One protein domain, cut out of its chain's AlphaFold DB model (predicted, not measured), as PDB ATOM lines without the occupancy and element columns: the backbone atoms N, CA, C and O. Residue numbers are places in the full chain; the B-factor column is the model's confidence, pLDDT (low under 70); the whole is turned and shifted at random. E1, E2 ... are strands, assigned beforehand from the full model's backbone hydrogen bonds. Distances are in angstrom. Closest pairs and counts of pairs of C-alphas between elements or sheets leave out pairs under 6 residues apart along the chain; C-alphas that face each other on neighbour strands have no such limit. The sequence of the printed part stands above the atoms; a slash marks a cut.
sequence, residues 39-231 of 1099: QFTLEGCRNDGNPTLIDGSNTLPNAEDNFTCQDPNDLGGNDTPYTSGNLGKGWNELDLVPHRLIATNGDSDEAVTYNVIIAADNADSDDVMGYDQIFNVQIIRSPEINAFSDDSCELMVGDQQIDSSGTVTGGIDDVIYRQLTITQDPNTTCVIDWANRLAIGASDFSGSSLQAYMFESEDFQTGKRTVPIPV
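What this domain is: This is residues 39 to 231 of the 1099 residues of an uncharacterized protein of Photobacterium rosenbergii (UniProt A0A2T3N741). Two twisted sheets stand face to face as a sandwich, their strands running nearly along each other. One layer is the branched sheet of E3, E5, E6, E7, E9 and E10, the other is the sheet E1 - E2 - E8 - E4, and the two come close together where E1 meets E10 and where E4 meets E3 and E7. A long stretch with no named element, residues 46 to 95, winds outside the two sheets, on the side of the four-stranded one. The printed part has 193 residues, with no named helix and ten strands in order from E1 to E10; the class is all strand, though 79 of the 193 residues are in named strands, and the neighbour strands are antiparallel in both sheets. The whole is compact, with a radius of gyration of the C-alphas of 16.2 A, and spans 48 by 42 by 26 A.

How they stand to each other: In the branched sheet, E7, residues 174 to 184, has three neighbours. E3, residues 112 to 123, lies on one side of it, with N 114 and O 182 at 3.0 A, within hydrogen-bond range. On the other side of E7 lie E5, residues 154 to 157, beside residues 180 to 183, and E6, residues 161 to 163, beside residues 174 to 177. N 156 and O 181 are within hydrogen-bond range at 2.9 A, as are N 163 and O 175 at 2.9 A; E6 and E7 form a hairpin. E9, residues 209 to 215, lies on the other side of E3 from E7, with N 119 and O 213 within hydrogen-bond range at 3.0 A. E9 forms a hairpin with the edge strand E10, residues 225 to 230, where N 212 and O 227 are within hydrogen-bond range at 2.9 A. The second sheet has the edge strands E1, residues 39 to 45, and E4, residues 131 to 138, and the inner strands E2, residues 96 to 105, and E8, residues 188 to 198. Within hydrogen-bond range are N 41 and O 102 of the hairpin E1 and E2, 2.9 A, N 101 and O 192 of E2 and E8, 2.8 A, and N 195 and O 135 of E8 and E4, 2.9 A. The sheets form a sandwich, two sheets face to face, with strands at 16 degrees to each other and best planes 31 degrees apart. The closest C-alphas of E3 and E4 are those of Asn 122 and Tyr 131, 4.9 A apart. Those of E1 and E10 are Glu 43 and Val 227, 6.4 A apart. E1 and E7 are apart.

Where its parts are: E1 begins at C-alpha 39, (116.149, 142.382, 129.630), and is 20.1 A long; E2 is 28.9 A. E3, the longest by residues, measures 34.5 A from C-alpha 112 at (104.306, 145.941, 130.185). E4 is 18.7 A long, while E5 and E6 are short. E7 and E8 measure 31.6 A and 32.6 A, E9 18.9 A. E10 is 16.9 A long and ends at C-alpha 230, (128.553, 125.040, 112.679).

The domain as a whole: The C-alphas farthest apart, of Asp 109 and Asp 204, are 49.5 A apart. The printed part has no cut. The links E1 to E2, 50 residues, and E4 to E5, 15 residues, are long; E5 to E6 and E7 to E8 are tight. The mean pLDDT of the printed part is 84.9, and residues 48 to 58, 72 to 74, 76 to 79, 143 to 144 and 169 to 172 are under 70.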
ATOM      1  N   GLN A  39     114.896 142.956 130.113       90.69
ATOM      2  CA  GLN A  39     116.149 142.382 129.630       90.69
ATOM      3  C   GLN A  39     115.868 141.037 128.957       90.69
ATOM      4  O   GLN A  39     114.940 140.334 129.356       90.69
ATOM      5  N   PHE A  40     116.669 140.682 127.950       90.69
ATOM      6  CA  PHE A  40     116.502 139.446 127.186       90.69
ATOM      7  C   PHE A  40     117.792 138.634 127.104       90.69
ATOM      8  O   PHE A  40     118.853 139.196 126.809       90.69
ATOM      9  N   THR A  41     117.647 137.317 127.227       89.69
ATOM     10  CA  THR A  41     118.676 136.311 126.939       89.69
ATOM     11  C   THR A  41     118.135 135.369 125.865       89.69
ATOM     12  O   THR A  41     117.006 134.894 125.973       89.69
ATOM     13  N   LEU A  42     118.913 135.151 124.801       92.06
ATOM     14  CA  LEU A  42     118.602 134.210 123.722       92.06
ATOM     15  C   LEU A  42     119.551 133.024 123.841       92.06
ATOM     16  O   LEU A  42     120.764 133.225 123.877       92.06
ATOM     17  N   GLU A  43     118.995 131.821 123.855       90.12
ATOM     18  CA  GLU A  43     119.730 130.571 124.013       90.12
ATOM     19  C   GLU A  43     119.203 129.521 123.029       90.12
ATOM     20  O   GLU A  43     118.063 129.588 122.562       90.12
ATOM     21  N   GLY A  44     120.031 128.534 122.711       89.62
ATOM     22  CA  GLY A  44     119.626 127.310 122.027       89.62
ATOM     23  C   GLY A  44     120.103 126.092 122.799       89.62
ATOM     24  O   GLY A  44     121.001 126.195 123.633       89.62
ATOM     25  N   CYS A  45     119.492 124.941 122.548       87.12
ATOM     26  CA  CYS A  45     119.965 123.706 123.155       87.12
ATOM     27  C   CYS A  45     121.308 123.298 122.539       87.12
ATOM     28  O   CYS A  45     121.402 123.095 121.321       87.12
ATOM     29  N   ARG A  46     122.338 123.183 123.386       80.94
ATOM     30  CA  ARG A  46     123.628 122.605 122.997       80.94
ATOM     31  C   ARG A  46     123.401 121.151 122.577       80.94
ATOM     32  O   ARG A  46     122.542 120.487 123.129       80.94
ATOM     33  N   ASN A  47     124.141 120.689 121.583       77.38
ATOM     34  CA  ASN A  47     124.243 119.312 121.123       77.38
ATOM     35  C   ASN A  47     125.623 119.158 120.472       77.38
ATOM     36  O   ASN A  47     125.800 119.330 119.269       77.38
ATOM     37  N   ASP A  48     126.638 118.917 121.292       63.50
ATOM     38  CA  ASP A  48     128.043 118.761 120.889       63.50
ATOM     39  C   ASP A  48     128.406 117.342 120.419       63.50
ATOM     40  O   ASP A  48     129.547 117.114 120.010       63.50
ATOM     41  N   GLY A  49     127.430 116.433 120.426       58.75
ATOM     42  CA  GLY A  49     127.591 115.004 120.174       58.75
ATOM     43  C   GLY A  49     127.310 114.146 121.410       58.75
ATOM     44  O   GLY A  49     126.967 112.974 121.260       58.75
ATOM     45  N   ASN A  50     127.365 114.708 122.627       53.44
ATOM     46  CA  ASN A  50     126.913 113.986 123.813       53.44
ATOM     47  C   ASN A  50     125.371 113.802 123.771       53.44
ATOM     48  O   ASN A  50     124.636 114.785 123.662       53.44
ATOM     49  N   PRO A  51     124.846 112.564 123.866       48.03
ATOM     50  CA  PRO A  51     123.407 112.298 123.815       48.03
ATOM     51  C   PRO A  51     122.543 112.835 124.978       48.03
ATOM     52  O   PRO A  51     121.319 112.847 124.842       48.03
ATOM     53  N   THR A  52     123.117 113.242 126.115       50.25
ATOM     54  CA  THR A  52     122.428 113.419 127.423       50.25
ATOM     55  C   THR A  52     121.352 114.521 127.523       50.25
ATOM     56  O   THR A  52     120.757 114.729 128.580       50.25
ATOM     57  N   LEU A  53     121.027 115.202 126.426       55.91
ATOM     58  CA  LEU A  53     120.203 116.419 126.396       55.91
ATOM     59  C   LEU A  53     118.682 116.156 126.332       55.91
ATOM     60  O   LEU A  53     117.875 117.087 126.463       55.91
ATOM     61  N   ILE A  54     118.269 114.900 126.105       53.59
ATOM     62  CA  ILE A  54     116.862 114.510 125.912       53.59
ATOM     63  C   ILE A  54     116.531 113.201 126.651       53.59
ATOM     64  O   ILE A  54     116.343 112.141 126.051       53.59
ATOM     65  N   ASP A  55     116.439 113.299 127.980       51.56
ATOM     66  CA  ASP A  55     116.186 112.179 128.897       51.56
ATOM     67  C   ASP A  55     117.032 110.921 128.601       51.56
ATOM     68  O   ASP A  55     118.175 111.015 128.176       51.56
ATOM     69  N   GLY A  56     116.510 109.727 128.891       49.91
ATOM     70  CA  GLY A  56     117.199 108.467 128.603       49.91
ATOM     71  C   GLY A  56     116.916 107.927 127.198       49.91
ATOM     72  O   GLY A  56     117.084 106.723 126.990       49.91
ATOM     73  N   SER A  57     116.383 108.755 126.290       54.94
ATOM     74  CA  SER A  57     115.950 108.347 124.947       54.94
ATOM     75  C   SER A  57     116.698 109.023 123.800       54.94
ATOM     76  O   SER A  57     116.763 108.420 122.731       54.94
ATOM     77  N   ASN A  58     117.303 110.198 124.012       64.38
ATOM     78  CA  ASN A  58     118.154 110.911 123.049       64.38
ATOM     79  C   ASN A  58     117.433 111.294 121.736       64.38
ATOM     80  O   ASN A  58     118.059 111.381 120.679       64.38
ATOM     81  N   THR A  59     116.107 111.480 121.773       71.94
ATOM     82  CA  THR A  59     115.286 111.704 120.566       71.94
ATOM     83  C   THR A  59     114.214 112.772 120.741       71.94
ATOM     84  O   THR A  59     113.622 112.863 121.813       71.94
ATOM     85  N   LEU A  60     113.896 113.528 119.680       76.75
ATOM     86  CA  LEU A  60     112.804 114.515 119.685       76.75
ATOM     87  C   LEU A  60     111.502 114.000 119.021       76.75
ATOM     88  O   LEU A  60     111.557 113.396 117.944       76.75
ATOM     89  N   PRO A  61     110.308 114.321 119.569       82.62
ATOM     90  CA  PRO A  61     110.078 115.077 120.802       82.62
ATOM     91  C   PRO A  61     110.479 114.286 122.054       82.62
ATOM     92  O   PRO A  61     110.503 113.056 122.041       82.62
ATOM     93  N   ASN A  62     110.775 115.013 123.128       75.19
ATOM     94  CA  ASN A  62     111.176 114.446 124.415       75.19
ATOM     95  C   ASN A  62     110.031 113.647 125.085       75.19
ATOM     96  O   ASN A  62     108.890 113.662 124.611       75.19
ATOM     97  N   ALA A  63     110.284 112.988 126.225       73.00
ATOM     98  CA  ALA A  63     109.262 112.198 126.931       73.00
ATOM     99  C   ALA A  63     107.988 112.968 127.369       73.00
ATOM    100  O   ALA A  63     107.011 112.339 127.793       73.00
ATOM    101  N   GLU A  64     107.967 114.301 127.264       77.38
ATOM    102  CA  GLU A  64     106.816 115.169 127.545       77.38
ATOM    103  C   GLU A  64     106.074 115.638 126.275       77.38
ATOM    104  O   GLU A  64     105.175 116.473 126.371       77.38
ATOM    105  N   ASP A  65     106.411 115.082 125.101       80.31
ATOM    106  CA  ASP A  65     105.872 115.439 123.773       80.31
ATOM    107  C   ASP A  65     106.230 116.881 123.334       80.31
ATOM    108  O   ASP A  65     105.547 117.501 122.517       80.31
ATOM    109  N   ASN A  66     107.331 117.427 123.873       82.88
ATOM    110  CA  ASN A  66     107.847 118.763 123.561       82.88
ATOM    111  C   ASN A  66     109.129 118.712 122.710       82.88
ATOM    112  O   ASN A  66     109.970 117.823 122.841       82.88
ATOM    113  N   PHE A  67     109.316 119.737 121.873       87.06
ATOM    114  CA  PHE A  67     110.541 119.970 121.092       87.06
ATOM    115  C   PHE A  67     111.489 120.908 121.846       87.06
ATOM    116  O   PHE A  67     111.874 121.965 121.353       87.06
ATOM    117  N   THR A  68     111.797 120.529 123.085       86.62
ATOM    118  CA  THR A  68     112.711 121.232 123.986       86.62
ATOM    119  C   THR A  68     113.687 120.247 124.607       86.62
ATOM    120  O   THR A  68     113.328 119.101 124.888       86.62
ATOM    121  N   CYS A  69     114.913 120.689 124.865       82.19
ATOM    122  CA  CYS A  69     115.802 119.950 125.754       82.19
ATOM    123  C   CYS A  69     115.292 120.068 127.194       82.19
ATOM    124  O   CYS A  69     114.635 121.058 127.547       82.19
ATOM    125  N   GLN A  70     115.501 119.025 127.992       77.12
ATOM    126  CA  GLN A  70     114.983 118.972 129.358       77.12
ATOM    127  C   GLN A  70     115.924 119.720 130.291       77.12
ATOM    128  O   GLN A  70     117.026 119.257 130.550       77.12
ATOM    129  N   ASP A  71     115.467 120.859 130.798       79.50
ATOM    130  CA  ASP A  71     116.161 121.628 131.823       79.50
ATOM    131  C   ASP A  71     115.529 121.297 133.192       79.50
ATOM    132  O   ASP A  71     114.382 121.692 133.444       79.50
ATOM    133  N   PRO A  72     116.188 120.480 134.038       69.00
ATOM    134  CA  PRO A  72     115.623 120.007 135.302       69.00
ATOM    135  C   PRO A  72     115.881 120.962 136.480       69.00
ATOM    136  O   PRO A  72     115.384 120.705 137.578       69.00
ATOM    137  N   ASN A  73     116.679 122.013 136.272       69.69
ATOM    138  CA  ASN A  73     117.182 122.917 137.303       69.69
ATOM    139  C   ASN A  73     116.590 124.330 137.162       69.69
ATOM    140  O   ASN A  73     115.829 124.612 136.241       69.69
ATOM    141  N   ASP A  74     116.903 125.225 138.104       69.62
ATOM    142  CA  ASP A  74     116.482 126.628 138.028       69.62
ATOM    143  C   ASP A  74     117.117 127.338 136.809       69.62
ATOM    144  O   ASP A  74     118.270 127.074 136.457       69.62
ATOM    145  N   LEU A  75     116.381 128.273 136.189       76.94
ATOM    146  CA  LEU A  75     116.818 129.031 135.004       76.94
ATOM    147  C   LEU A  75     118.235 129.601 135.132       76.94
ATOM    148  O   LEU A  75     118.499 130.423 136.011       76.94
ATOM    149  N   GLY A  76     119.104 129.251 134.181       62.12
ATOM    150  CA  GLY A  76     120.479 129.754 134.135       62.12
ATOM    151  C   GLY A  76     121.372 129.232 135.264       62.12
ATOM    152  O   GLY A  76     122.412 129.833 135.532       62.12
ATOM    153  N   GLY A  77     120.973 128.150 135.943       63.25
ATOM    154  CA  GLY A  77     121.859 127.379 136.810       63.25
ATOM    155  C   GLY A  77     122.967 126.675 136.019       63.25
ATOM    156  O   GLY A  77     122.870 126.517 134.805       63.25
ATOM    157  N   ASN A  78     124.013 126.235 136.723       54.41
ATOM    158  CA  ASN A  78     125.244 125.714 136.113       54.41
ATOM    159  C   ASN A  78     125.030 124.487 135.198       54.41
ATOM    160  O   ASN A  78     125.823 124.282 134.287       54.41
ATOM    161  N   ASP A  79     123.942 123.734 135.391       60.75
ATOM    162  CA  ASP A  79     123.661 122.470 134.697       60.75
ATOM    163  C   ASP A  79     122.533 122.600 133.635       60.75
ATOM    164  O   ASP A  79     121.799 121.641 133.383       60.75
ATOM    165  N   THR A  80     122.291 123.790 133.065       74.44
ATOM    166  CA  THR A  80     121.271 123.955 132.003       74.44
ATOM    167  C   THR A  80     121.792 123.464 130.638       74.44
ATOM    168  O   THR A  80     122.905 123.816 130.245       74.44
ATOM    169  N   PRO A  81     121.002 122.706 129.846       78.50
ATOM    170  CA  PRO A  81     121.394 122.282 128.494       78.50
ATOM    171  C   PRO A  81     121.312 123.415 127.451       78.50
ATOM    172  O   PRO A  81     121.618 123.215 126.272       78.50
ATOM    173  N   TYR A  82     120.847 124.602 127.853       83.88
ATOM    174  CA  TYR A  82     120.720 125.768 126.986       83.88
ATOM    175  C   TYR A  82     121.968 126.646 127.060       83.88
ATOM    176  O   TYR A  82     122.536 126.888 128.118       83.88
ATOM    177  N   THR A  83     122.400 127.166 125.913       82.12
ATOM    178  CA  THR A  83     123.543 128.073 125.834       82.12
ATOM    179  C   THR A  83     123.266 129.226 124.880       82.12
ATOM    180  O   THR A  83     122.617 129.065 123.847       82.12
ATOM    181  N   SER A  84     123.778 130.409 125.216       81.12
ATOM    182  CA  SER A  84     123.825 131.563 124.307       81.12
ATOM    183  C   SER A  84     125.014 131.499 123.333       81.12
ATOM    184  O   SER A  84     125.119 132.324 122.426       81.12
ATOM    185  N   GLY A  85     125.907 130.518 123.519       74.69
ATOM    186  CA  GLY A  85     127.046 130.232 122.655       74.69
ATOM    187  C   GLY A  85     126.711 129.300 121.487       74.69
ATOM    188  O   GLY A  85     125.575 129.206 121.028       74.69
ATOM    189  N   ASN A  86     127.738 128.618 120.978       78.81
ATOM    190  CA  ASN A  86     127.608 127.676 119.869       78.81
ATOM    191  C   ASN A  86     126.888 126.389 120.301       78.81
ATOM    192  O   ASN A  86     127.187 125.846 121.362       78.81
ATOM    193  N   LEU A  87     125.973 125.891 119.465       82.06
ATOM    194  CA  LEU A  87     125.163 124.713 119.789       82.06
ATOM    195  C   LEU A  87     125.841 123.370 119.497       82.06
ATOM    196  O   LEU A  87     125.210 122.347 119.713       82.06
ATOM    197  N   GLY A  88     127.088 123.329 119.030       73.88
ATOM    198  CA  GLY A  88     127.783 122.066 118.775       73.88
ATOM    199  C   GLY A  88     127.386 121.382 117.460       73.88
ATOM    200  O   GLY A  88     126.849 122.015 116.553       73.88
ATOM    201  N   LYS A  89     127.744 120.099 117.329       73.38
ATOM    202  CA  LYS A  89     127.850 119.364 116.055       73.38
ATOM    203  C   LYS A  89     126.751 118.331 115.790       73.38
ATOM    204  O   LYS A  89     126.701 117.796 114.692       73.38
ATOM    205  N   GLY A  90     125.912 118.016 116.774       75.38
ATOM    206  CA  GLY A  90     124.947 116.915 116.690       75.38
ATOM    207  C   GLY A  90     123.601 117.267 116.046       75.38
ATOM    208  O   GLY A  90     122.747 116.392 115.927       75.38
ATOM    209  N   TRP A  91     123.387 118.525 115.639       86.38
ATOM    210  CA  TRP A  91     122.174 118.958 114.933       86.38
ATOM    211  C   TRP A  91     122.315 118.777 113.416       86.38
ATOM    212  O   TRP A  91     123.199 119.369 112.797       86.38
ATOM    213  N   ASN A  92     121.415 117.999 112.811       89.06
ATOM    214  CA  ASN A  92     121.496 117.578 111.412       89.06
ATOM    215  C   ASN A  92     120.312 118.073 110.567       89.06
ATOM    216  O   ASN A  92     119.346 118.644 111.073       89.06
ATOM    217  N   GLU A  93     120.346 117.842 109.253       93.25
ATOM    218  CA  GLU A  93     119.179 118.127 108.413       93.25
ATOM    219  C   GLU A  93     117.938 117.365 108.904       93.25
ATOM    220  O   GLU A  93     118.031 116.246 109.411       93.25
ATOM    221  N   LEU A  94     116.754 117.959 108.718       93.62
ATOM    222  CA  LEU A  94     115.454 117.490 109.227       93.62
ATOM    223  C   LEU A  94     115.226 117.650 110.748       93.62
ATOM    224  O   LEU A  94     114.086 117.454 111.193       93.62
ATOM    225  N   ASP A  95     116.238 118.028 111.540       92.06
ATOM    226  CA  ASP A  95     116.057 118.304 112.971       92.06
ATOM    227  C   ASP A  95     115.194 119.541 113.248       92.06
ATOM    228  O   ASP A  95     115.075 120.468 112.443       92.06
ATOM    229  N   LEU A  96     114.603 119.550 114.443       92.31
ATOM    230  CA  LEU A  96     113.877 120.672 115.032       92.31
ATOM    231  C   LEU A  96     114.689 121.188 116.224       92.31
ATOM    232  O   LEU A  96     114.465 120.756 117.351       92.31
ATOM    233  N   VAL A  97     115.635 122.093 115.965       92.69
ATOM    234  CA  VAL A  97     116.623 122.557 116.949       92.69
ATOM    235  C   VAL A  97     115.968 123.457 118.005       92.69
ATOM    236  O   VAL A  97     115.504 124.549 117.643       92.69
ATOM    237  N   PRO A  98     115.942 123.072 119.296       93.00
ATOM    238  CA  PRO A  98     115.304 123.862 120.343       93.00
ATOM    239  C   PRO A  98     116.013 125.183 120.637       93.00
ATOM    240  O   PRO A  98     117.238 125.248 120.722       93.00
ATOM    241  N   HIS A  99     115.218 126.227 120.842       94.38
ATOM    242  CA  HIS A  99     115.639 127.584 121.168       94.38
ATOM    243  C   HIS A  99     114.753 128.177 122.262       94.38
ATOM    244  O   HIS A  99     113.572 127.842 122.367       94.38
ATOM    245  N   ARG A 100     115.332 129.077 123.057       93.62
ATOM    246  CA  ARG A 100     114.721 129.699 124.229       93.62
ATOM    247  C   ARG A 100     114.988 131.201 124.248       93.62
ATOM    248  O   ARG A 100     116.098 131.663 123.996       93.62
ATOM    249  N   LEU A 101     113.960 131.970 124.592       95.75
ATOM    250  CA  LEU A 101     114.044 133.394 124.897       95.75
ATOM    251  C   LEU A 101     113.581 133.609 126.335       95.75
ATOM    252  O   LEU A 101     112.400 133.441 126.639       95.75
ATOM    253  N   ILE A 102     114.507 134.020 127.196       94.31
ATOM    254  CA  ILE A 102     114.218 134.474 128.557       94.31
ATOM    255  C   ILE A 102     114.033 135.991 128.502       94.31
ATOM    256  O   ILE A 102     114.893 136.706 127.986       94.31
ATOM    257  N   ALA A 103     112.915 136.486 129.024       94.69
ATOM    258  CA  ALA A 103     112.588 137.900 129.118       94.69
ATOM    259  C   ALA A 103     112.270 138.262 130.573       94.69
ATOM    260  O   ALA A 103     111.257 137.825 131.109       94.69
ATOM    261  N   THR A 104     113.102 139.086 131.204       94.31
ATOM    262  CA  THR A 104     112.958 139.471 132.619       94.31
ATOM    263  C   THR A 104     112.595 140.945 132.721       94.31
ATOM    264  O   THR A 104     113.341 141.797 132.239       94.31
ATOM    265  N   ASN A 105     111.468 141.267 133.354       93.50
ATOM    266  CA  ASN A 105     111.044 142.641 133.626       93.50
ATOM    267  C   ASN A 105     111.397 143.040 135.059       93.50
ATOM    268  O   ASN A 105     110.915 142.416 135.998       93.50
ATOM    269  N   GLY A 106     112.198 144.092 135.235       86.19
ATOM    270  CA  GLY A 106     112.538 144.647 136.548       86.19
ATOM    271  C   GLY A 106     111.493 145.637 137.079       86.19
ATOM    272  O   GLY A 106     110.291 145.367 137.092       86.19
ATOM    273  N   ASP A 107     111.971 146.813 137.500       79.69
ATOM    274  CA  ASP A 107     111.199 147.889 138.145       79.69
ATOM    275  C   ASP A 107     110.263 148.669 137.185       79.69
ATOM    276  O   ASP A 107     110.366 149.893 137.054       79.69
ATOM    277  N   SER A 108     109.337 148.000 136.488       85.56
ATOM    278  CA  SER A 108     108.240 148.699 135.799       85.56
ATOM    279  C   SER A 108     107.133 149.112 136.786       85.56
ATOM    280  O   SER A 108     106.811 148.386 137.722       85.56
ATOM    281  N   ASP A 109     106.519 150.287 136.592       83.12
ATOM    282  CA  ASP A 109     105.446 150.774 137.485       83.12
ATOM    283  C   ASP A 109     104.135 149.961 137.353       83.12
ATOM    284  O   ASP A 109     103.353 149.863 138.301       83.12
ATOM    285  N   GLU A 110     103.881 149.401 136.167       91.00
ATOM    286  CA  GLU A 110     102.708 148.592 135.804       91.00
ATOM    287  C   GLU A 110     103.146 147.445 134.865       91.00
ATOM    288  O   GLU A 110     104.313 147.382 134.457       91.00
ATOM    289  N   ALA A 111     102.224 146.537 134.524       92.38
ATOM    290  CA  ALA A 111     102.451 145.491 133.525       92.38
ATOM    291  C   ALA A 111     102.836 146.093 132.164       92.38
ATOM    292  O   ALA A 111     102.254 147.093 131.730       92.38
ATOM    293  N   VAL A 112     103.794 145.472 131.479       94.44
ATOM    294  CA  VAL A 112     104.306 145.941 130.185       94.44
ATOM    295  C   VAL A 112     103.888 144.991 129.071       94.44
ATOM    296  O   VAL A 112     104.010 143.779 129.219       94.44
ATOM    297  N   THR A 113     103.439 145.543 127.942       96.12
ATOM    298  CA  THR A 113     103.226 144.811 126.686       96.12
ATOM    299  C   THR A 113     104.210 145.339 125.654       96.12
ATOM    300  O   THR A 113     104.356 146.551 125.513       96.12
ATOM    301  N   TYR A 114     104.896 144.446 124.947       95.69
ATOM    302  CA  TYR A 114     105.907 144.819 123.960       95.69
ATOM    303  C   TYR A 114     106.081 143.748 122.878       95.69
ATOM    304  O   TYR A 114     105.550 142.638 122.969       95.69
ATOM    305  N   ASN A 115     106.841 144.088 121.841       96.62
ATOM    306  CA  ASN A 115     107.160 143.231 120.714       96.62
ATOM    307  C   ASN A 115     108.648 142.910 120.613       96.62
ATOM    308  O   ASN A 115     109.511 143.753 120.843       96.62
ATOM    309  N   VAL A 116     108.922 141.683 120.184       96.75
ATOM    310  CA  VAL A 116     110.246 141.202 119.775       96.75
ATOM    311  C   VAL A 116     110.096 140.390 118.491       96.75
ATOM    312  O   VAL A 116     108.997 139.933 118.165       96.75
ATOM    313  N   ILE A 117     111.178 140.206 117.746       95.62
ATOM    314  CA  ILE A 117     111.223 139.308 116.586       95.62
ATOM    315  C   ILE A 117     112.174 138.167 116.912       95.62
ATOM    316  O   ILE A 117     113.318 138.435 117.262       95.62
ATOM    317  N   ILE A 118     111.723 136.923 116.757       96.81
ATOM    318  CA  ILE A 118     112.605 135.752 116.664       96.81
ATOM    319  C   ILE A 118     112.802 135.409 115.188       96.81
ATOM    320  O   ILE A 118     111.858 135.521 114.400       96.81
ATOM    321  N   ALA A 119     114.016 135.037 114.797       95.00
ATOM    322  CA  ALA A 119     114.342 134.752 113.402       95.00
ATOM    323  C   ALA A 119     115.454 133.704 113.255       95.00
ATOM    324  O   ALA A 119     116.083 133.326 114.240       95.00
ATOM    325  N   ALA A 120     115.708 133.251 112.028       94.38
ATOM    326  CA  ALA A 120     116.802 132.345 111.693       94.38
ATOM    327  C   ALA A 120     117.265 132.535 110.234       94.38
ATOM    328  O   ALA A 120     116.506 133.036 109.399       94.38
ATOM    329  N   ASP A 121     118.502 132.148 109.924       93.19
ATOM    330  CA  ASP A 121     119.043 132.184 108.556       93.19
ATOM    331  C   ASP A 121     118.240 131.262 107.626       93.19
ATOM    332  O   ASP A 121     118.199 130.051 107.843       93.19
ATOM    333  N   ASN A 122     117.587 131.814 106.597       93.12
ATOM    334  CA  ASN A 122     116.689 131.039 105.740       93.12
ATOM    335  C   ASN A 122     117.350 130.585 104.445       93.12
ATOM    336  O   ASN A 122     117.373 129.382 104.196       93.12
ATOM    337  N   ALA A 123     117.894 131.511 103.655       89.81
ATOM    338  CA  ALA A 123     118.613 131.176 102.432       89.81
ATOM    339  C   ALA A 123     119.776 132.137 102.157       89.81
ATOM    340  O   ALA A 123     119.697 133.346 102.409       89.81
ATOM    341  N   ASP A 124     120.870 131.589 101.630       85.44
ATOM    342  CA  ASP A 124     122.015 132.374 101.180       85.44
ATOM    343  C   ASP A 124     121.832 132.936  99.756       85.44
ATOM    344  O   ASP A 124     120.811 132.744  99.091       85.44
ATOM    345  N   SER A 125     122.837 133.666  99.262       81.19
ATOM    346  CA  SER A 125     122.738 134.338  97.959       81.19
ATOM    347  C   SER A 125     122.599 133.393  96.753       81.19
ATOM    348  O   SER A 125     122.080 133.811  95.706       81.19
ATOM    349  N   ASP A 126     123.018 132.131  96.898       83.12
ATOM    350  CA  ASP A 126     122.930 131.078  95.883       83.12
ATOM    351  C   ASP A 126     121.640 130.233  96.009       83.12
ATOM    352  O   ASP A 126     121.448 129.320  95.207       83.12
ATOM    353  N   ASP A 127     120.698 130.635  96.883       85.06
ATOM    354  CA  ASP A 127     119.404 129.967  97.157       85.06
ATOM    355  C   ASP A 127     119.557 128.669  97.993       85.06
ATOM    356  O   ASP A 127     118.656 127.831  98.009       85.06
ATOM    357  N   VAL A 128     120.690 128.483  98.694       89.00
ATOM    358  CA  VAL A 128     120.908 127.327  99.586       89.00
ATOM    359  C   VAL A 128     120.196 127.562 100.918       89.00
ATOM    360  O   VAL A 128     120.416 128.580 101.575       89.00
ATOM    361  N   MET A 129     119.340 126.619 101.311       90.62
ATOM    362  CA  MET A 129     118.462 126.730 102.479       90.62
ATOM    363  C   MET A 129     119.173 126.346 103.784       90.62
ATOM    364  O   MET A 129     119.800 125.297 103.858       90.62
ATOM    365  N   GLY A 130     119.023 127.166 104.826       92.94
ATOM    366  CA  GLY A 130     119.504 126.909 106.188       92.94
ATOM    367  C   GLY A 130     118.391 126.378 107.094       92.94
ATOM    368  O   GLY A 130     118.243 125.172 107.282       92.94
ATOM    369  N   TYR A 131     117.565 127.279 107.626       93.94
ATOM    370  CA  TYR A 131     116.339 126.942 108.355       93.94
ATOM    371  C   TYR A 131     115.089 127.260 107.535       93.94
ATOM    372  O   TYR A 131     114.994 128.336 106.947       93.94
ATOM    373  N   ASP A 132     114.079 126.385 107.535       94.06
ATOM    374  CA  ASP A 132     112.855 126.583 106.740       94.06
ATOM    375  C   ASP A 132     111.553 126.736 107.550       94.06
ATOM    376  O   ASP A 132     110.527 127.093 106.965       94.06
ATOM    377  N   GLN A 133     111.567 126.527 108.874       94.69
ATOM    378  CA  GLN A 133     110.428 126.751 109.783       94.69
ATOM    379  C   GLN A 133     110.870 127.232 111.177       94.69
ATOM    380  O   GLN A 133     111.898 126.802 111.693       94.69
ATOM    381  N   ILE A 134     110.017 128.037 111.820       96.12
ATOM    382  CA  ILE A 134     110.049 128.401 113.246       96.12
ATOM    383  C   ILE A 134     108.808 127.779 113.909       96.12
ATOM    384  O   ILE A 134     107.699 128.338 113.911       96.12
ATOM    385  N   PHE A 135     108.994 126.569 114.427       94.12
ATOM    386  CA  PHE A 135     107.951 125.670 114.907       94.12
ATOM    387  C   PHE A 135     107.668 125.822 116.410       94.12
ATOM    388  O   PHE A 135     108.554 126.125 117.200       94.12
ATOM    389  N   ASN A 136     106.408 125.580 116.786       91.94
ATOM    390  CA  ASN A 136     105.927 125.438 118.164       91.94
ATOM    391  C   ASN A 136     106.409 126.501 119.175       91.94
ATOM    392  O   ASN A 136     106.856 126.167 120.266       91.94
ATOM    393  N   VAL A 137     106.300 127.786 118.817       96.38
ATOM    394  CA  VAL A 137     106.598 128.902 119.730       96.38
ATOM    395  C   VAL A 137     105.565 128.949 120.860       96.38
ATOM    396  O   VAL A 137     104.388 129.223 120.598       96.38
ATOM    397  N   GLN A 138     105.988 128.694 122.098       94.56
ATOM    398  CA  GLN A 138     105.094 128.531 123.246       94.56
ATOM    399  C   GLN A 138     105.717 128.980 124.578       94.56
ATOM    400  O   GLN A 138     106.923 129.161 124.691       94.56
ATOM    401  N   ILE A 139     104.868 129.121 125.600       94.62
ATOM    402  CA  ILE A 139     105.278 129.174 127.009       94.62
ATOM    403  C   ILE A 139     104.906 127.831 127.639       94.62
ATOM    404  O   ILE A 139     103.720 127.485 127.678       94.62
ATOM    405  N   ILE A 140     105.891 127.089 128.145       89.94
ATOM    406  CA  ILE A 140     105.661 125.826 128.856       89.94
ATOM    407  C   ILE A 140     105.213 126.128 130.297       89.94
ATOM    408  O   ILE A 140     105.769 126.990 130.975       89.94
ATOM    409  N   ARG A 141     104.155 125.442 130.754       86.88
ATOM    410  CA  ARG A 141     103.584 125.581 132.116       86.88
ATOM    411  C   ARG A 141     103.283 124.246 132.816       86.88
ATOM    412  O   ARG A 141     102.785 124.244 133.940       86.88
ATOM    413  N   SER A 142     103.467 123.115 132.135       76.38
ATOM    414  CA  SER A 142     103.256 121.764 132.675       76.38
ATOM    415  C   SER A 142     103.806 120.722 131.685       76.38
ATOM    416  O   SER A 142     103.518 120.890 130.495       76.38
ATOM    417  N   PRO A 143     104.481 119.636 132.123       66.38
ATOM    418  CA  PRO A 143     104.878 119.290 133.503       66.38
ATOM    419  C   PRO A 143     105.882 120.277 134.132       66.38
ATOM    420  O   PRO A 143     106.089 121.352 133.591       66.38
ATOM    421  N   GLU A 144     106.423 119.984 135.323       66.88
ATOM    422  CA  GLU A 144     107.305 120.926 136.053       66.88
ATOM    423  C   GLU A 144     108.645 121.195 135.335       66.88
ATOM    424  O   GLU A 144     109.218 122.266 135.516       66.88
ATOM    425  N   ILE A 145     109.121 120.272 134.491       73.12
ATOM    426  CA  ILE A 145     110.342 120.445 133.688       73.12
ATOM    427  C   ILE A 145     110.098 121.541 132.637       73.12
ATOM    428  O   ILE A 145     109.045 121.582 132.003       73.12
ATOM    429  N   ASN A 146     111.059 122.454 132.462       78.12
ATOM    430  CA  ASN A 146     110.939 123.651 131.615       78.12
ATOM    431  C   ASN A 146     109.798 124.645 131.972       78.12
ATOM    432  O   ASN A 146     109.625 125.645 131.274       78.12
ATOM    433  N   ALA A 147     109.015 124.441 133.040       87.62
ATOM    434  CA  ALA A 147     107.878 125.306 133.392       87.62
ATOM    435  C   ALA A 147     108.289 126.551 134.203       87.62
ATOM    436  O   ALA A 147     107.823 126.778 135.319       87.62
ATOM    437  N   PHE A 148     109.168 127.367 133.624       89.88
ATOM    438  CA  PHE A 148     109.855 128.455 134.328       89.88
ATOM    439  C   PHE A 148     109.186 129.836 134.263       89.88
ATOM    440  O   PHE A 148     109.623 130.763 134.944       89.88
ATOM    441  N   SER A 149     108.169 130.013 133.417       93.62
ATOM    442  CA  SER A 149     107.507 131.315 133.260       93.62
ATOM    443  C   SER A 149     106.629 131.671 134.453       93.62
ATOM    444  O   SER A 149     105.854 130.838 134.928       93.62
ATOM    445  N   ASP A 150     106.659 132.941 134.856       93.69
ATOM    446  CA  ASP A 150     105.699 133.485 135.811       93.69
ATOM    447  C   ASP A 150     104.250 133.388 135.292       93.69
ATOM    448  O   ASP A 150     103.968 133.407 134.086       93.69
ATOM    449  N   ASP A 151     103.295 133.309 136.220       92.69
ATOM    450  CA  ASP A 151     101.888 133.142 135.875       92.69
ATOM    451  C   ASP A 151     101.324 134.318 135.050       92.69
ATOM    452  O   ASP A 151     100.420 134.087 134.235       92.69
ATOM    453  N   SER A 152     101.871 135.533 135.203       94.25
ATOM    454  CA  SER A 152     101.477 136.758 134.480       94.25
ATOM    455  C   SER A 152     101.828 136.767 132.985       94.25
ATOM    456  O   SER A 152     101.280 137.579 132.241       94.25
ATOM    457  N   CYS A 153     102.695 135.858 132.531       95.94
ATOM    458  CA  CYS A 153     103.210 135.834 131.165       95.94
ATOM    459  C   CYS A 153     102.152 135.473 130.110       95.94
ATOM    460  O   CYS A 153     101.766 134.304 129.975       95.94
ATOM    461  N   GLU A 154     101.738 136.448 129.296       96.56
ATOM    462  CA  GLU A 154     100.909 136.232 128.103       96.56
ATOM    463  C   GLU A 154     101.742 136.364 126.818       96.56
ATOM    464  O   GLU A 154     102.496 137.323 126.648       96.56
ATOM    465  N   LEU A 155     101.556 135.430 125.879       97.19
ATOM    466  CA  LEU A 155     102.233 135.401 124.578       97.19
ATOM    467  C   LEU A 155     101.215 135.379 123.431       97.19
ATOM    468  O   LEU A 155     100.331 134.524 123.381       97.19
ATOM    469  N   MET A 156     101.392 136.272 122.455       96.88
ATOM    470  CA  MET A 156     100.783 136.166 121.127       96.88
ATOM    471  C   MET A 156     101.878 136.037 120.067       96.88
ATOM    472  O   MET A 156     102.819 136.827 120.044       96.88
ATOM    473  N   VAL A 157     101.734 135.069 119.163       96.81
ATOM    474  CA  VAL A 157     102.719 134.772 118.113       96.81
ATOM    475  C   VAL A 157     102.138 135.142 116.749       96.81
ATOM    476  O   VAL A 157     101.075 134.650 116.371       96.81
ATOM    477  N   GLY A 158     102.828 136.009 116.007       93.88
ATOM    478  CA  GLY A 158     102.465 136.401 114.646       93.88
ATOM    479  C   GLY A 158     102.714 135.302 113.608       93.88
ATOM    480  O   GLY A 158     103.346 134.276 113.886       93.88
ATOM    481  N   ASP A 159     102.220 135.520 112.391       94.88
ATOM    482  CA  ASP A 159     102.473 134.628 111.255       94.88
ATOM    483  C   ASP A 159     103.974 134.565 110.918       94.88
ATOM    484  O   ASP A 159     104.715 135.529 111.118       94.88
ATOM    485  N   GLN A 160     104.421 133.425 110.389       95.12
ATOM    486  CA  GLN A 160     105.783 133.254 109.881       95.12
ATOM    487  C   GLN A 160     105.957 133.985 108.553       95.12
ATOM    488  O   GLN A 160     105.122 133.849 107.657       95.12
ATOM    489  N   GLN A 161     107.024 134.770 108.438       94.50
ATOM    490  CA  GLN A 161     107.362 135.594 107.279       94.50
ATOM    491  C   GLN A 161     108.838 135.384 106.897       94.50
ATOM    492  O   GLN A 161     109.598 134.789 107.658       94.50
ATOM    493  N   ILE A 162     109.232 135.876 105.723       92.00
ATOM    494  CA  ILE A 162     110.628 135.934 105.266       92.00
ATOM    495  C   ILE A 162     110.940 137.400 104.964       92.00
ATOM    496  O   ILE A 162     110.156 138.056 104.269       92.00
ATOM    497  N   ASP A 163     112.055 137.914 105.484       89.62
ATOM    498  CA  ASP A 163     112.641 139.165 105.012       89.62
ATOM    499  C   ASP A 163     113.731 138.876 103.976       89.62
ATOM    500  O   ASP A 163     114.668 138.135 104.255       89.62
ATOM    501  N   SER A 164     113.597 139.505 102.808       88.25
ATOM    502  CA  SER A 164     114.535 139.437 101.675       88.25
ATOM    503  C   SER A 164     115.174 140.799 101.389       88.25
ATOM    504  O   SER A 164     115.400 141.173 100.230       88.25
ATOM    505  N   SER A 165     115.316 141.644 102.415       80.06
ATOM    506  CA  SER A 165     115.783 143.022 102.247       80.06
ATOM    507  C   SER A 165     117.296 143.175 102.424       80.06
ATOM    508  O   SER A 165     117.850 144.213 102.044       80.06
ATOM    509  N   GLY A 166     117.966 142.150 102.968       74.38
ATOM    510  CA  GLY A 166     119.393 142.165 103.286       74.38
ATOM    511  C   GLY A 166     119.762 143.109 104.439       74.38
ATOM    512  O   GLY A 166     120.917 143.526 104.541       74.38
ATOM    513  N   THR A 167     118.805 143.511 105.290       73.56
ATOM    514  CA  THR A 167     119.084 144.372 106.456       73.56
ATOM    515  C   THR A 167     119.744 143.627 107.611       73.56
ATOM    516  O   THR A 167     120.440 144.254 108.413       73.56
ATOM    517  N   VAL A 168     119.565 142.306 107.708       75.56
ATOM    518  CA  VAL A 168     120.244 141.486 108.718       75.56
ATOM    519  C   VAL A 168     121.725 141.374 108.356       75.56
ATOM    520  O   VAL A 168     122.119 140.756 107.372       75.56
ATOM    521  N   THR A 169     122.578 142.004 109.161       60.38
ATOM    522  CA  THR A 169     124.030 141.972 108.958       60.38
ATOM    523  C   THR A 169     124.583 140.577 109.262       60.38
ATOM    524  O   THR A 169     124.379 140.066 110.361       60.38
ATOM    525  N   GLY A 170     125.297 139.957 108.318       56.94
ATOM    526  CA  GLY A 170     125.867 138.613 108.512       56.94
ATOM    527  C   GLY A 170     126.353 137.912 107.239       56.94
ATOM    528  O   GLY A 170     127.288 137.127 107.314       56.94
ATOM    529  N   GLY A 171     125.789 138.252 106.072       56.31
ATOM    530  CA  GLY A 171     126.123 137.613 104.786       56.31
ATOM    531  C   GLY A 171     125.010 136.742 104.191       56.31
ATOM    532  O   GLY A 171     125.237 136.102 103.172       56.31
ATOM    533  N   ILE A 172     123.828 136.747 104.809       63.41
ATOM    534  CA  ILE A 172     122.621 136.035 104.382       63.41
ATOM    535  C   ILE A 172     121.729 136.985 103.561       63.41
ATOM    536  O   ILE A 172     121.659 138.176 103.879       63.41
ATOM    537  N   ASP A 173     121.071 136.471 102.515       70.38
ATOM    538  CA  ASP A 173     120.151 137.250 101.663       70.38
ATOM    539  C   ASP A 173     118.707 137.217 102.219       70.38
ATOM    540  O   ASP A 173     118.067 138.272 102.280       70.38
ATOM    541  N   ASP A 174     118.232 136.046 102.683       89.44
ATOM    542  CA  ASP A 174     116.870 135.822 103.198       89.44
ATOM    543  C   ASP A 174     116.855 135.291 104.652       89.44
ATOM    544  O   ASP A 174     117.556 134.336 105.001       89.44
ATOM    545  N   VAL A 175     115.997 135.863 105.508       91.38
ATOM    546  CA  VAL A 175     115.842 135.500 106.935       91.38
ATOM    547  C   VAL A 175     114.382 135.175 107.265       91.38
ATOM    548  O   VAL A 175     113.486 135.985 107.025       91.38
ATOM    549  N   ILE A 176     114.131 134.004 107.857       94.75
ATOM    550  CA  ILE A 176     112.792 133.569 108.289       94.75
ATOM    551  C   ILE A 176     112.513 134.090 109.697       94.75
ATOM    552  O   ILE A 176     113.389 134.023 110.553       94.75
ATOM    553  N   TYR A 177     111.321 134.632 109.960       95.94
ATOM    554  CA  TYR A 177     111.031 135.278 111.243       95.94
ATOM    555  C   TYR A 177     109.569 135.193 111.696       95.94
ATOM    556  O   TYR A 177     108.647 134.986 110.901       95.94
ATOM    557  N   ARG A 178     109.357 135.395 113.005       96.69
ATOM    558  CA  ARG A 178     108.046 135.578 113.649       96.69
ATOM    559  C   ARG A 178     108.109 136.737 114.644       96.69
ATOM    560  O   ARG A 178     109.019 136.813 115.465       96.69
ATOM    561  N   GLN A 179     107.117 137.626 114.601       96.25
ATOM    562  CA  GLN A 179     106.934 138.656 115.628       96.25
ATOM    563  C   GLN A 179     106.201 138.058 116.834       96.25
ATOM    564  O   GLN A 179     105.144 137.445 116.676       96.25
ATOM    565  N   LEU A 180     106.724 138.283 118.035       97.44
ATOM    566  CA  LEU A 180     106.072 137.951 119.300       97.44
ATOM    567  C   LEU A 180     105.491 139.227 119.918       97.44
ATOM    568  O   LEU A 180     106.067 140.308 119.783       97.44
ATOM    569  N   THR A 181     104.357 139.113 120.601       97.06
ATOM    570  CA  THR A 181     103.846 140.125 121.537       97.06
ATOM    571  C   THR A 181     103.804 139.486 122.913       97.06
ATOM    572  O   THR A 181     103.125 138.473 123.078       97.06
ATOM    573  N   ILE A 182     104.534 140.052 123.868       97.12
ATOM    574  CA  ILE A 182     104.669 139.522 125.226       97.12
ATOM    575  C   ILE A 182     104.081 140.547 126.194       97.12
ATOM    576  O   ILE A 182     104.361 141.742 126.063       97.12
ATOM    577  N   THR A 183     103.280 140.084 127.152       96.44
ATOM    578  CA  THR A 183     102.820 140.878 128.300       96.44
ATOM    579  C   THR A 183     103.289 140.219 129.590       96.44
ATOM    580  O   THR A 183     103.134 139.008 129.730       96.44
ATOM    581  N   GLN A 184     103.842 141.003 130.520       95.56
ATOM    582  CA  GLN A 184     104.312 140.511 131.822       95.56
ATOM    583  C   GLN A 184     104.228 141.583 132.923       95.56
ATOM    584  O   GLN A 184     104.323 142.784 132.638       95.56
ATOM    585  N   ASP A 185     104.046 141.153 134.173       96.06
ATOM    586  CA  ASP A 185     103.977 142.035 135.348       96.06
ATOM    587  C   ASP A 185     105.378 142.558 135.770       96.06
ATOM    588  O   ASP A 185     106.408 142.069 135.290       96.06
ATOM    589  N   PRO A 186     105.472 143.575 136.652       94.12
ATOM    590  CA  PRO A 186     106.742 144.014 137.239       94.12
ATOM    591  C   PRO A 186     107.440 142.918 138.055       94.12
ATOM    592  O   PRO A 186     106.785 142.232 138.837       94.12
ATOM    593  N   ASN A 187     108.771 142.836 137.972       92.06
ATOM    594  CA  ASN A 187     109.600 141.847 138.679       92.06
ATOM    595  C   ASN A 187     109.230 140.378 138.375       92.06
ATOM    596  O   ASN A 187     109.196 139.544 139.279       92.06
ATOM    597  N   THR A 188     108.957 140.071 137.102       94.44
ATOM    598  CA  THR A 188     108.626 138.718 136.616       94.44
ATOM    599  C   THR A 188     109.492 138.312 135.420       94.44
ATOM    600  O   THR A 188     110.099 139.165 134.763       94.44
ATOM    601  N   THR A 189     109.545 137.005 135.146       94.25
ATOM    602  CA  THR A 189     110.301 136.412 134.035       94.25
ATOM    603  C   THR A 189     109.383 135.555 133.172       94.25
ATOM    604  O   THR A 189     108.699 134.669 133.685       94.25
ATOM    605  N   CYS A 190     109.418 135.773 131.860       95.62
ATOM    606  CA  CYS A 190     108.806 134.899 130.866       95.62
ATOM    607  C   CYS A 190     109.868 134.125 130.092       95.62
ATOM    608  O   CYS A 190     110.911 134.663 129.730       95.62
ATOM    609  N   VAL A 191     109.565 132.868 129.795       95.19
ATOM    610  CA  VAL A 191     110.410 131.941 129.042       95.19
ATOM    611  C   VAL A 191     109.594 131.406 127.880       95.19
ATOM    612  O   VAL A 191     108.536 130.804 128.073       95.19
ATOM    613  N   ILE A 192     110.065 131.700 126.672       96.62
ATOM    614  CA  ILE A 192     109.416 131.330 125.422       96.62
ATOM    615  C   ILE A 192     110.333 130.350 124.701       96.62
ATOM    616  O   ILE A 192     111.422 130.735 124.276       96.62
ATOM    617  N   ASP A 193     109.882 129.111 124.539       94.88
ATOM    618  CA  ASP A 193     110.608 128.064 123.822       94.88
ATOM    619  C   ASP A 193     110.010 127.858 122.418       94.88
ATOM    620  O   ASP A 193     108.808 128.048 122.195       94.88
ATOM    621  N   TRP A 194     110.844 127.473 121.454       95.94
ATOM    622  CA  TRP A 194     110.448 127.074 120.097       95.94
ATOM    623  C   TRP A 194     111.501 126.148 119.478       95.94
ATOM    624  O   TRP A 194     112.541 125.902 120.081       95.94
ATOM    625  N   ALA A 195     111.264 125.661 118.259       94.56
ATOM    626  CA  ALA A 195     112.274 124.927 117.499       94.56
ATOM    627  C   ALA A 195     112.457 125.487 116.080       94.56
ATOM    628  O   ALA A 195     111.478 125.754 115.381       94.56
ATOM    629  N   ASN A 196     113.705 125.642 115.638       95.75
ATOM    630  CA  ASN A 196     114.042 126.019 114.263       95.75
ATOM    631  C   ASN A 196     114.308 124.746 113.446       95.75
ATOM    632  O   ASN A 196     115.134 123.925 113.843       95.75
ATOM    633  N   ARG A 197     113.614 124.558 112.318       94.94
ATOM    634  CA  ARG A 197     113.760 123.352 111.488       94.94
ATOM    635  C   ARG A 197     114.920 123.493 110.509       94.94
ATOM    636  O   ARG A 197     114.883 124.408 109.686       94.94
ATOM    637  N   LEU A 198     115.908 122.601 110.584       94.81
ATOM    638  CA  LEU A 198     117.011 122.544 109.623       94.81
ATOM    639  C   LEU A 198     116.512 121.972 108.290       94.81
ATOM    640  O   LEU A 198     115.906 120.897 108.236       94.81
ATOM    641  N   ALA A 199     116.734 122.729 107.220       94.88
ATOM    642  CA  ALA A 199     116.305 122.386 105.875       94.88
ATOM    643  C   ALA A 199     117.195 121.299 105.255       94.88
ATOM    644  O   ALA A 199     118.328 121.081 105.675       94.88
ATOM    645  N   ILE A 200     116.692 120.659 104.198       93.25
ATOM    646  CA  ILE A 200     117.547 119.899 103.282       93.25
ATOM    647  C   ILE A 200     118.358 120.912 102.464       93.25
ATOM    648  O   ILE A 200     117.769 121.813 101.862       93.25
ATOM    649  N   GLY A 201     119.683 120.773 102.461       89.31
ATOM    650  CA  GLY A 201     120.644 121.753 101.945       89.31
ATOM    651  C   GLY A 201     121.375 122.555 103.032       89.31
ATOM    652  O   GLY A 201     122.338 123.252 102.710       89.31
ATOM    653  N   ALA A 202     120.990 122.438 104.310       91.69
ATOM    654  CA  ALA A 202     121.641 123.154 105.408       91.69
ATOM    655  C   ALA A 202     123.118 122.761 105.583       91.69
ATOM    656  O   ALA A 202     123.916 123.591 106.019       91.69
ATOM    657  N   SER A 203     123.504 121.540 105.186       89.44
ATOM    658  CA  SER A 203     124.904 121.092 105.177       89.44
ATOM    659  C   SER A 203     125.783 121.782 104.119       89.44
ATOM    660  O   SER A 203     127.003 121.827 104.268       89.44
ATOM    661  N   ASP A 204     125.181 122.328 103.054       88.81
ATOM    662  CA  ASP A 204     125.874 122.992 101.935       88.81
ATOM    663  C   ASP A 204     125.910 124.534 102.058       88.81
ATOM    664  O   ASP A 204     126.484 125.214 101.202       88.81
ATOM    665  N   PHE A 205     125.308 125.103 103.110       87.81
ATOM    666  CA  PHE A 205     125.119 126.550 103.279       87.81
ATOM    667  C   PHE A 205     126.446 127.339 103.239       87.81
ATOM    668  O   PHE A 205     127.442 126.947 103.851       87.81
ATOM    669  N   SER A 206     126.494 128.494 102.561       76.12
ATOM    670  CA  SER A 206     127.751 129.242 102.349       76.12
ATOM    671  C   SER A 206     128.245 130.067 103.560       76.12
ATOM    672  O   SER A 206     128.607 131.240 103.452       76.12
ATOM    673  N   GLY A 207     128.349 129.433 104.733       73.31
ATOM    674  CA  GLY A 207     128.832 130.033 105.979       73.31
ATOM    675  C   GLY A 207     129.767 129.126 106.788       73.31
ATOM    676  O   GLY A 207     129.972 127.953 106.484       73.31
ATOM    677  N   SER A 208     130.358 129.673 107.855       74.44
ATOM    678  CA  SER A 208     130.945 128.849 108.925       74.44
ATOM    679  C   SER A 208     129.871 128.286 109.855       74.44
ATOM    680  O   SER A 208     130.071 127.226 110.444       74.44
ATOM    681  N   SER A 209     128.758 129.005 110.000       83.94
ATOM    682  CA  SER A 209     127.691 128.695 110.943       83.94
ATOM    683  C   SER A 209     126.357 129.337 110.555       83.94
ATOM    684  O   SER A 209     126.331 130.505 110.163       83.94
ATOM    685  N   LEU A 210     125.264 128.591 110.723       89.62
ATOM    686  CA  LEU A 210     123.885 129.084 110.655       89.62
ATOM    687  C   LEU A 210     123.513 129.769 111.972       89.62
ATOM    688  O   LEU A 210     123.889 129.285 113.037       89.62
ATOM    689  N   GLN A 211     122.759 130.862 111.914       89.75
ATOM    690  CA  GLN A 211     122.341 131.645 113.077       89.75
ATOM    691  C   GLN A 211     120.834 131.540 113.337       89.75
ATOM    692  O   GLN A 211     120.013 131.652 112.421       89.75
ATOM    693  N   ALA A 212     120.466 131.450 114.612       92.56
ATOM    694  CA  ALA A 212     119.189 131.932 115.122       92.56
ATOM    695  C   ALA A 212     119.351 133.341 115.711       92.56
ATOM    696  O   ALA A 212     120.434 133.708 116.168       92.56
ATOM    697  N   TYR A 213     118.274 134.129 115.724       92.31
ATOM    698  CA  TYR A 213     118.284 135.531 116.129       92.31
ATOM    699  C   TYR A 213     117.122 135.920 117.040       92.31
ATOM    700  O   TYR A 213     116.020 135.374 116.952       92.31
ATOM    701  N   MET A 214     117.339 136.996 117.794       93.56
ATOM    702  CA  MET A 214     116.282 137.814 118.387       93.56
ATOM    703  C   MET A 214     116.565 139.305 118.139       93.56
ATOM    704  O   MET A 214     117.726 139.713 118.142       93.56
ATOM    705  N   PHE A 215     115.516 140.106 117.912       92.44
ATOM    706  CA  PHE A 215     115.579 141.559 117.702       92.44
ATOM    707  C   PHE A 215     114.495 142.316 118.487       92.44
ATOM    708  O   PHE A 215     113.389 141.819 118.706       92.44
ATOM    709  N   GLU A 216     114.790 143.573 118.821       92.31
ATOM    710  CA  GLU A 216     113.933 144.513 119.564       92.31
ATOM    711  C   GLU A 216     113.301 145.599 118.654       92.31
ATOM    712  O   GLU A 216     112.711 146.575 119.130       92.31
ATOM    713  N   SER A 217     113.437 145.474 117.327       88.75
ATOM    714  CA  SER A 217     112.904 146.429 116.342       88.75
ATOM    715  C   SER A 217     112.550 145.796 114.992       88.75
ATOM    716  O   SER A 217     113.181 144.841 114.546       88.75
ATOM    717  N   GLU A 218     111.573 146.397 114.303       87.19
ATOM    718  CA  GLU A 218     111.086 145.981 112.973       87.19
ATOM    719  C   GLU A 218     112.085 146.192 111.812       87.19
ATOM    720  O   GLU A 218     111.822 145.763 110.694       87.19
ATOM    721  N   ASP A 219     113.228 146.842 112.059       85.12
ATOM    722  CA  ASP A 219     114.310 147.060 111.082       85.12
ATOM    723  C   ASP A 219     115.466 146.045 111.196       85.12
ATOM    724  O   ASP A 219     116.474 146.157 110.488       85.12
ATOM    725  N   PHE A 220     115.334 145.065 112.099       86.62
ATOM    726  CA  PHE A 220     116.338 144.042 112.398       86.62
ATOM    727  C   PHE A 220     117.719 144.606 112.816       86.62
ATOM    728  O   PHE A 220     118.742 143.944 112.638       86.62
ATOM    729  N   GLN A 221     117.778 145.830 113.368       81.88
ATOM    730  CA  GLN A 221     119.030 146.440 113.848       81.88
ATOM    731  C   GLN A 221     119.161 146.476 115.377       81.88
ATOM    732  O   GLN A 221     120.262 146.314 115.905       81.88
ATOM    733  N   THR A 222     118.071 146.733 116.108       83.50
ATOM    734  CA  THR A 222     118.123 146.989 117.558       83.50
ATOM    735  C   THR A 222     118.025 145.686 118.341       83.50
ATOM    736  O   THR A 222     117.220 144.818 118.008       83.50
ATOM    737  N   GLY A 223     118.834 145.546 119.395       80.44
ATOM    738  CA  GLY A 223     118.772 144.396 120.303       80.44
ATOM    739  C   GLY A 223     119.110 143.048 119.659       80.44
ATOM    740  O   GLY A 223     118.676 142.019 120.170       80.44
ATOM    741  N   LYS A 224     119.852 143.038 118.539       86.62
ATOM    742  CA  LYS A 224     120.256 141.804 117.855       86.62
ATOM    743  C   LYS A 224     121.028 140.887 118.812       86.62
ATOM    744  O   LYS A 224     122.122 141.237 119.249       86.62
ATOM    745  N   ARG A 225     120.485 139.697 119.058       87.50
ATOM    746  CA  ARG A 225     121.151 138.554 119.706       87.50
ATOM    747  C   ARG A 225     121.256 137.407 118.703       87.50
ATOM    748  O   ARG A 225     120.452 137.352 117.772       87.50
ATOM    749  N   THR A 226     122.245 136.531 118.868       88.69
ATOM    750  CA  THR A 226     122.577 135.447 117.925       88.69
ATOM    751  C   THR A 226     122.982 134.175 118.647       88.69
ATOM    752  O   THR A 226     123.749 134.266 119.600       88.69
ATOM    753  N   VAL A 227     122.555 133.022 118.133       87.38
ATOM    754  CA  VAL A 227     122.978 131.682 118.576       87.38
ATOM    755  C   VAL A 227     123.401 130.862 117.338       87.38
ATOM    756  O   VAL A 227     122.565 130.678 116.447       87.38
ATOM    757  N   PRO A 228     124.676 130.428 117.219       87.75
ATOM    758  CA  PRO A 228     125.197 129.746 116.027       87.75
ATOM    759  C   PRO A 228     125.234 128.203 116.103       87.75
ATOM    760  O   PRO A 228     125.555 127.634 117.144       87.75
ATOM    761  N   ILE A 229     125.072 127.539 114.950       85.69
ATOM    762  CA  ILE A 229     125.383 126.109 114.707       85.69
ATOM    763  C   ILE A 229     126.451 125.997 113.603       85.69
ATOM    764  O   ILE A 229     126.290 126.676 112.589       85.69
ATOM    765  N   PRO A 230     127.529 125.193 113.720       82.38
ATOM    766  CA  PRO A 230     128.553 125.040 112.679       82.38
ATOM    767  C   PRO A 230     128.011 124.317 111.433       82.38
ATOM    768  O   PRO A 230     127.501 123.210 111.539       82.38
ATOM    769  N   VAL A 231     128.170 124.891 110.235       79.81
ATOM    770  CA  VAL A 231     127.582 124.314 109.000       79.81
ATOM    771  C   VAL A 231     128.263 123.021 108.554       79.81
ATOM    772  O   VAL A 231     127.599 122.063 108.186       79.81
TER     773      VAL A 231